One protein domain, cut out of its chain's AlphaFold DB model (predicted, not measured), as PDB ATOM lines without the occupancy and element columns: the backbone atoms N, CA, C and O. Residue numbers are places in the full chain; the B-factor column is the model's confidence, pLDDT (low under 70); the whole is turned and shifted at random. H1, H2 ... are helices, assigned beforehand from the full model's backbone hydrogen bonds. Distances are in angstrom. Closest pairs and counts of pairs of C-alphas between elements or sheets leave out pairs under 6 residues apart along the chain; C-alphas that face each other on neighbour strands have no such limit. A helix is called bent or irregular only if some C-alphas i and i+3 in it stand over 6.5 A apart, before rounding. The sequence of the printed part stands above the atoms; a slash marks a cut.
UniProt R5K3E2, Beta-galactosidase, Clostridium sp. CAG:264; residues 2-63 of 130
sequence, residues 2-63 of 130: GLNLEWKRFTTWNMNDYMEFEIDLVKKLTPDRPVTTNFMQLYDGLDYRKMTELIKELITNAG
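What this domain is: This is residues 2 to 63 of the 130 residues of the protein "Beta-galactosidase" of Clostridium sp. CAG:264 (UniProt R5K3E2). A long helix, H1, and a helix half its number of residues, H2, lie side by side and run the same way, joined by a long link that folds back alongside them. Residues 38 to 43 of that link stick out from the body, and H1 makes the longest axis of a rod that spans 43 by 20 by 18 A. The printed part has 62 residues with two named helices, H1 then H2, and no named strand; its class is all helix. It is only just loose, close to compact, with a radius of gyration of the C-alphas of 13.1 A.

How they stand to each other: H1, residues 2 to 29, touches H2, residues 48 to 61, with 4 pairs of C-alphas within 8 A. The closest C-alphas of the two are those of Asn 16 and Met 51, 6.8 A apart. H1 touches with residues 12 to 16 alone, and H2 with residues 50 to 54 alone. Their lines stand at a shallow tilt of 12 degrees, and they run the same way. Their centres are 12.6 A apart. In H1 every O i to N i+4 pair is within hydrogen-bond range; in H2 8 of 10 are.

Where its parts are: H1 begins at C-alpha 2, at (139.112, 143.168, 136.276), and measures 41.3 A to C-alpha 29, at (123.100, 176.770, 118.306). H2 measures 18.8 A and ends at C-alpha 61, at (118.200, 173.068, 132.719). H2 is irregular: C-alphas 50 and 53 are 7.4 A apart.

The domain as a whole: The C-alphas farthest apart are those of Gly 2 and Asp 32, at 43.0 A. The link from H1 to H2, residues 30 to 47, is long. The printed part has no cut. Its mean pLDDT is 90.2, and no printed residue is under 70.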
ATOM      1  N   GLY A   2     138.748 141.745 136.449       83.25
ATOM      2  CA  GLY A   2     139.112 143.168 136.276       83.25
ATOM      3  C   GLY A   2     138.759 143.791 134.914       83.25
ATOM      4  O   GLY A   2     138.209 144.884 134.881       83.25
ATOM      5  N   LEU A   3     138.982 143.080 133.799       89.38
ATOM      6  CA  LEU A   3     138.734 143.611 132.445       89.38
ATOM      7  C   LEU A   3     137.274 144.030 132.203       89.38
ATOM      8  O   LEU A   3     137.031 145.076 131.616       89.38
ATOM      9  N   ASN A   4     136.301 143.260 132.701       86.81
ATOM     10  CA  ASN A   4     134.883 143.606 132.555       86.81
ATOM     11  C   ASN A   4     134.509 144.857 133.362       86.81
ATOM     12  O   ASN A   4     133.677 145.643 132.920       86.81
ATOM     13  N   LEU A   5     135.107 145.039 134.543       87.44
ATOM     14  CA  LEU A   5     134.865 146.223 135.364       87.44
ATOM     15  C   LEU A   5     135.450 147.475 134.702       87.44
ATOM     16  O   LEU A   5     134.764 148.489 134.608       87.44
ATOM     17  N   GLU A   6     136.687 147.388 134.212       91.44
ATOM     18  CA  GLU A   6     137.338 148.469 133.464       91.44
ATOM     19  C   GLU A   6     136.566 148.807 132.184       91.44
ATOM     20  O   GLU A   6     136.318 149.977 131.908       91.44
ATOM     21  N   TRP A   7     136.073 147.797 131.460       90.25
ATOM     22  CA  TRP A   7     135.221 148.008 130.291       90.25
ATOM     23  C   TRP A   7     133.935 148.775 130.623       90.25
ATOM     24  O   TRP A   7     133.596 149.727 129.923       90.25
ATOM     25  N   LYS A   8     133.230 148.426 131.709       88.88
ATOM     26  CA  LYS A   8     132.026 149.162 132.144       88.88
ATOM     27  C   LYS A   8     132.335 150.605 132.547       88.88
ATOM     28  O   LYS A   8     131.583 151.516 132.201       88.88
ATOM     29  N   ARG A   9     133.453 150.826 133.247       92.00
ATOM     30  CA  ARG A   9     133.924 152.173 133.613       92.00
ATOM     31  C   ARG A   9     134.225 153.007 132.374       92.00
ATOM     32  O   ARG A   9     133.722 154.120 132.272       92.00
ATOM     33  N   PHE A  10     134.975 152.446 131.426       94.19
ATOM     34  CA  PHE A  10     135.279 153.086 130.148       94.19
ATOM     35  C   PHE A  10     134.007 153.393 129.353       94.19
ATOM     36  O   PHE A  10     133.843 154.506 128.872       94.19
ATOM     37  N   THR A  11     133.071 152.442 129.283       94.12
ATOM     38  CA  THR A  11     131.791 152.616 128.576       94.12
ATOM     39  C   THR A  11     130.979 153.764 129.173       94.12
ATOM     40  O   THR A  11     130.476 154.608 128.438       94.12
ATOM     41  N   THR A  12     130.893 153.835 130.504       94.88
ATOM     42  CA  THR A  12     130.175 154.917 131.197       94.88
ATOM     43  C   THR A  12     130.862 156.266 131.001       94.88
ATOM     44  O   THR A  12     130.192 157.257 130.732       94.88
ATOM     45  N   TRP A  13     132.195 156.308 131.097       95.50
ATOM     46  CA  TRP A  13     132.966 157.527 130.854       95.50
ATOM     47  C   TRP A  13     132.775 158.041 129.421       95.50
ATOM     48  O   TRP A  13     132.419 159.199 129.240       95.50
ATOM     49  N   ASN A  14     132.918 157.166 128.423       95.81
ATOM     50  CA  ASN A  14     132.755 157.513 127.012       95.81
ATOM     51  C   ASN A  14     131.322 157.971 126.690       95.81
ATOM     52  O   ASN A  14     131.129 158.859 125.868       95.81
ATOM     53  N   MET A  15     130.311 157.385 127.343       94.19
ATOM     54  CA  MET A  15     128.919 157.824 127.207       94.19
ATOM     55  C   MET A  15     128.716 159.240 127.761       94.19
ATOM     56  O   MET A  15     128.068 160.054 127.109       94.19
ATOM     57  N   ASN A  16     129.269 159.548 128.939       94.06
ATOM     58  CA  ASN A  16     129.172 160.891 129.518       94.06
ATOM     59  C   ASN A  16     129.889 161.938 128.663       94.06
ATOM     60  O   ASN A  16     129.278 162.949 128.336       94.06
ATOM     61  N   ASP A  17     131.128 161.659 128.253       96.12
ATOM     62  CA  ASP A  17     131.926 162.547 127.397       96.12
ATOM     63  C   ASP A  17     131.188 162.877 126.089       96.12
ATOM     64  O   ASP A  17     131.066 164.036 125.690       96.12
ATOM     65  N   TYR A  18     130.588 161.861 125.462       95.06
ATOM     66  CA  TYR A  18     129.829 162.050 124.232       95.06
ATOM     67  C   TYR A  18     128.540 162.862 124.442       95.06
ATOM     68  O   TYR A  18     128.242 163.756 123.651       95.06
ATOM     69  N   MET A  19     127.789 162.606 125.520       94.12
ATOM     70  CA  MET A  19     126.599 163.402 125.841       94.12
ATOM     71  C   MET A  19     126.947 164.868 126.126       94.12
ATOM     72  O   MET A  19     126.242 165.753 125.650       94.12
ATOM     73  N   GLU A  20     128.022 165.140 126.871       94.00
ATOM     74  CA  GLU A  20     128.500 166.503 127.141       94.00
ATOM     75  C   GLU A  20     128.848 167.233 125.838       94.00
ATOM     76  O   GLU A  20     128.395 168.358 125.613       94.00
ATOM     77  N   PHE A  21     129.549 166.562 124.920       95.25
ATOM     78  CA  PHE A  21     129.840 167.104 123.594       95.25
ATOM     79  C   PHE A  21     128.568 167.449 122.794       95.25
ATOM     80  O   PHE A  21     128.488 168.520 122.179       95.25
ATOM     81  N   GLU A  22     127.560 166.571 122.792       94.12
ATOM     82  CA  GLU A  22     126.286 166.820 122.104       94.12
ATOM     83  C   GLU A  22     125.516 167.991 122.726       94.12
ATOM     84  O   GLU A  22     125.010 168.853 122.000       94.12
ATOM     85  N   ILE A  23     125.465 168.061 124.061       93.31
ATOM     86  CA  ILE A  23     124.848 169.167 124.802       93.31
ATOM     87  C   ILE A  23     125.517 170.488 124.421       93.31
ATOM     88  O   ILE A  23     124.821 171.436 124.049       93.31
ATOM     89  N   ASP A  24     126.849 170.542 124.444       93.88
ATOM     90  CA  ASP A  24     127.628 171.728 124.085       93.88
ATOM     91  C   ASP A  24     127.335 172.197 122.659       93.88
ATOM     92  O   ASP A  24     127.169 173.396 122.400       93.88
ATOM     93  N   LEU A  25     127.263 171.262 121.710       94.00
ATOM     94  CA  LEU A  25     126.955 171.572 120.319       94.00
ATOM     95  C   LEU A  25     125.541 172.145 120.172       94.00
ATOM     96  O   LEU A  25     125.356 173.177 119.519       94.00
ATOM     97  N   VAL A  26     124.547 171.509 120.796       92.56
ATOM     98  CA  VAL A  26     123.153 171.973 120.764       92.56
ATOM     99  C   VAL A  26     123.028 173.342 121.430       92.56
ATOM    100  O   VAL A  26     122.381 174.233 120.879       92.56
ATOM    101  N   LYS A  27     123.690 173.571 122.568       92.12
ATOM    102  CA  LYS A  27     123.643 174.848 123.293       92.12
ATOM    103  C   LYS A  27     124.329 175.996 122.556       92.12
ATOM    104  O   LYS A  27     123.845 177.122 122.647       92.12
ATOM    105  N   LYS A  28     125.374 175.734 121.761       95.81
ATOM    106  CA  LYS A  28     125.972 176.748 120.867       95.81
ATOM    107  C   LYS A  28     124.984 177.270 119.822       95.81
ATOM    108  O   LYS A  28     125.061 178.436 119.447       95.81
ATOM    109  N   LEU A  29     124.075 176.420 119.345       95.00
ATOM    110  CA  LEU A  29     123.100 176.770 118.306       95.00
ATOM    111  C   LEU A  29     121.764 177.251 118.885       95.00
ATOM    112  O   LEU A  29     121.101 178.104 118.299       95.00
ATOM    113  N   THR A  30     121.351 176.689 120.020       94.31
ATOM    114  CA  THR A  30     120.064 176.956 120.668       94.31
ATOM    115  C   THR A  30     120.243 177.062 122.188       94.31
ATOM    116  O   THR A  30     119.898 176.122 122.909       94.31
ATOM    117  N   PRO A  31     120.776 178.186 122.701       92.12
ATOM    118  CA  PRO A  31     121.138 178.319 124.114       92.12
ATOM    119  C   PRO A  31     119.934 178.184 125.057       92.12
ATOM    120  O   PRO A  31     120.035 177.542 126.106       92.12
ATOM    121  N   ASP A  32     118.774 178.697 124.644       90.38
ATOM    122  CA  ASP A  32     117.565 178.741 125.476       90.38
ATOM    123  C   ASP A  32     116.770 177.429 125.478       90.38
ATOM    124  O   ASP A  32     115.908 177.223 126.333       90.38
ATOM    125  N   ARG A  33     117.017 176.523 124.520       90.31
ATOM    126  CA  ARG A  33     116.246 175.276 124.427       90.31
ATOM    127  C   ARG A  33     116.747 174.254 125.450       90.31
ATOM    128  O   ARG A  33     117.963 174.079 125.579       90.31
ATOM    129  N   PRO A  34     115.849 173.567 126.176       89.56
ATOM    130  CA  PRO A  34     116.252 172.488 127.064       89.56
ATOM    131  C   PRO A  34     116.751 171.291 126.249       89.56
ATOM    132  O   PRO A  34     116.268 171.038 125.144       89.56
ATOM    133  N   VAL A  35     117.718 170.558 126.799       89.50
ATOM    134  CA  VAL A  35     118.183 169.292 126.226       89.50
ATOM    135  C   VAL A  35     117.469 168.160 126.948       89.50
ATOM    136  O   VAL A  35     117.435 168.118 128.175       89.50
ATOM    137  N   THR A  36     116.885 167.248 126.181       85.62
ATOM    138  CA  THR A  36     116.191 166.064 126.692       85.62
ATOM    139  C   THR A  36     116.852 164.816 126.133       85.62
ATOM    140  O   THR A  36     117.243 164.807 124.969       85.62
ATOM    141  N   THR A  37     116.913 163.749 126.925       83.62
ATOM    142  CA  THR A  37     117.390 162.439 126.472       83.62
ATOM    143  C   THR A  37     116.389 161.356 126.859       83.62
ATOM    144  O   THR A  37     115.789 161.407 127.934       83.62
ATOM    145  N   ASN A  38     116.179 160.393 125.964       82.81
ATOM    146  CA  ASN A  38     115.298 159.257 126.206       82.81
ATOM    147  C   ASN A  38     116.136 158.082 126.713       82.81
ATOM    148  O   ASN A  38     116.946 157.534 125.969       82.81
ATOM    149  N   PHE A  39     115.908 157.659 127.955       80.62
ATOM    150  CA  PHE A  39     116.492 156.429 128.485       80.62
ATOM    151  C   PHE A  39     115.548 155.245 128.252       80.62
ATOM    152  O   PHE A  39     114.347 155.330 128.505       80.62
ATOM    153  N   MET A  40     116.091 154.110 127.813       75.94
ATOM    154  CA  MET A  40     115.370 152.833 127.759       75.94
ATOM    155  C   MET A  40     115.533 152.096 129.093       75.94
ATOM    156  O   MET A  40     116.178 151.054 129.149       75.94
ATOM    157  N   GLN A  41     114.988 152.673 130.170       77.75
ATOM    158  CA  GLN A  41     115.242 152.236 131.551       77.75
ATOM    159  C   GLN A  41     116.744 152.267 131.907       77.75
ATOM    160  O   GLN A  41     117.521 153.036 131.330       77.75
ATOM    161  N   LEU A  42     117.139 151.464 132.898       83.38
ATOM    162  CA  LEU A  42     118.529 151.259 133.274       83.38
ATOM    163  C   LEU A  42     119.153 150.184 132.378       83.38
ATOM    164  O   LEU A  42     118.674 149.055 132.314       83.38
ATOM    165  N   TYR A  43     120.239 150.536 131.701       87.44
ATOM    166  CA  TYR A  43     121.054 149.624 130.913       87.44
ATOM    167  C   TYR A  43     122.260 149.125 131.723       87.44
ATOM    168  O   TYR A  43     123.108 149.912 132.139       87.44
ATOM    169  N   ASP A  44     122.392 147.805 131.877       86.75
ATOM    170  CA  ASP A  44     123.421 147.141 132.705       86.75
ATOM    171  C   ASP A  44     124.887 147.467 132.351       86.75
ATOM    172  O   ASP A  44     125.814 147.167 133.121       86.75
ATOM    173  N   GLY A  45     125.125 148.014 131.156       88.38
ATOM    174  CA  GLY A  45     126.448 148.431 130.695       88.38
ATOM    175  C   GLY A  45     126.905 149.786 131.241       88.38
ATOM    176  O   GLY A  45     128.089 150.099 131.115       88.38
ATOM    177  N   LEU A  46     126.007 150.563 131.856       90.31
ATOM    178  CA  LEU A  46     126.282 151.906 132.365       90.31
ATOM    179  C   LEU A  46     126.184 151.967 133.891       90.31
ATOM    180  O   LEU A  46     125.310 151.362 134.510       90.31
ATOM    181  N   ASP A  47     127.075 152.743 134.504       91.31
ATOM    182  CA  ASP A  47     126.989 153.102 135.918       91.31
ATOM    183  C   ASP A  47     126.262 154.443 136.082       91.31
ATOM    184  O   ASP A  47     126.871 155.513 136.122       91.31
ATOM    185  N   TYR A  48     124.937 154.380 136.221       89.62
ATOM    186  CA  TYR A  48     124.083 155.561 136.386       89.62
ATOM    187  C   TYR A  48     124.442 156.409 137.610       89.62
ATOM    188  O   TYR A  48     124.206 157.614 137.596       89.62
ATOM    189  N   ARG A  49     125.094 155.837 138.638       89.06
ATOM    190  CA  ARG A  49     125.562 156.627 139.787       89.06
ATOM    191  C   ARG A  49     126.617 157.641 139.358       89.06
ATOM    192  O   ARG A  49     126.618 158.759 139.865       89.06
ATOM    193  N   LYS A  50     127.475 157.280 138.398       91.62
ATOM    194  CA  LYS A  50     128.462 158.189 137.795       91.62
ATOM    195  C   LYS A  50     127.834 159.216 136.857       91.62
ATOM    196  O   LYS A  50     128.422 160.271 136.659       91.62
ATOM    197  N   MET A  51     126.654 158.931 136.314       92.81
ATOM    198  CA  MET A  51     125.911 159.836 135.431       92.81
ATOM    199  C   MET A  51     125.034 160.839 136.198       92.81
ATOM    200  O   MET A  51     124.535 161.788 135.600       92.81
ATOM    201  N   THR A  52     124.842 160.646 137.509       90.69
ATOM    202  CA  THR A  52     123.914 161.424 138.353       90.69
ATOM    203  C   THR A  52     124.044 162.935 138.178       90.69
ATOM    204  O   THR A  52     123.033 163.611 138.031       90.69
ATOM    205  N   GLU A  53     125.265 163.471 138.194       90.38
ATOM    206  CA  GLU A  53     125.480 164.923 138.151       90.38
ATOM    207  C   GLU A  53     125.079 165.519 136.796       90.38
ATOM    208  O   GLU A  53     124.329 166.493 136.759       90.38
ATOM    209  N   LEU A  54     125.445 164.858 135.695       91.25
ATOM    210  CA  LEU A  54     125.014 165.241 134.350       91.25
ATOM    211  C   LEU A  54     123.485 165.163 134.199       91.25
ATOM    212  O   LEU A  54     122.852 166.066 133.656       91.25
ATOM    213  N   ILE A  55     122.859 164.104 134.722       90.81
ATOM    214  CA  ILE A  55     121.398 163.943 134.668       90.81
ATOM    215  C   ILE A  55     120.695 165.035 135.490       90.81
ATOM    216  O   ILE A  55     119.705 165.605 135.030       90.81
ATOM    217  N   LYS A  56     121.202 165.366 136.684       89.94
ATOM    218  CA  LYS A  56     120.667 166.466 137.506       89.94
ATOM    219  C   LYS A  56     120.768 167.805 136.788       89.94
ATOM    220  O   LYS A  56     119.823 168.595 136.856       89.94
ATOM    221  N   GLU A  57     121.876 168.057 136.099       88.00
ATOM    222  CA  GLU A  57     122.059 169.270 135.307       88.00
ATOM    223  C   GLU A  57     121.019 169.355 134.183       88.00
ATOM    224  O   GLU A  57     120.335 170.370 134.056       88.00
ATOM    225  N   LEU A  58     120.824 168.273 133.425       89.31
ATOM    226  CA  LEU A  58     119.820 168.205 132.360       89.31
ATOM    227  C   LEU A  58     118.402 168.480 132.875       89.31
ATOM    228  O   LEU A  58     117.681 169.298 132.305       89.31
ATOM    229  N   ILE A  59     118.018 167.839 133.981       89.88
ATOM    230  CA  ILE A  59     116.712 168.033 134.627       89.88
ATOM    231  C   ILE A  59     116.539 169.496 135.069       89.88
ATOM    232  O   ILE A  59     115.503 170.108 134.800       89.88
ATOM    233  N   THR A  60     117.569 170.074 135.691       88.38
ATOM    234  CA  THR A  60     117.562 171.469 136.159       88.38
ATOM    235  C   THR A  60     117.438 172.447 134.992       88.38
ATOM    236  O   THR A  60     116.583 173.333 135.015       88.38
ATOM    237  N   ASN A  61     118.226 172.252 133.934       85.88
ATOM    238  CA  ASN A  61     118.200 173.068 132.719       85.88
ATOM    239  C   ASN A  61     116.869 172.954 131.961       85.88
ATOM    240  O   ASN A  61     116.479 173.886 131.258       85.88
ATOM    241  N   ALA A  62     116.157 171.836 132.110       87.06
ATOM    242  CA  ALA A  62     114.810 171.650 131.583       87.06
ATOM    243  C   ALA A  62     113.709 172.303 132.440       87.06
ATOM    244  O   ALA A  62     112.539 172.265 132.063       87.06
ATOM    245  N   GLY A  63     114.056 172.897 133.588       88.69
ATOM    246  CA  GLY A  63     113.091 173.472 134.528       88.69
ATOM    247  C   GLY A  63     112.244 172.419 135.251       88.69
ATOM    248  O   GLY A  63     111.207 172.750 135.831       88.69
TER     249      GLY A  63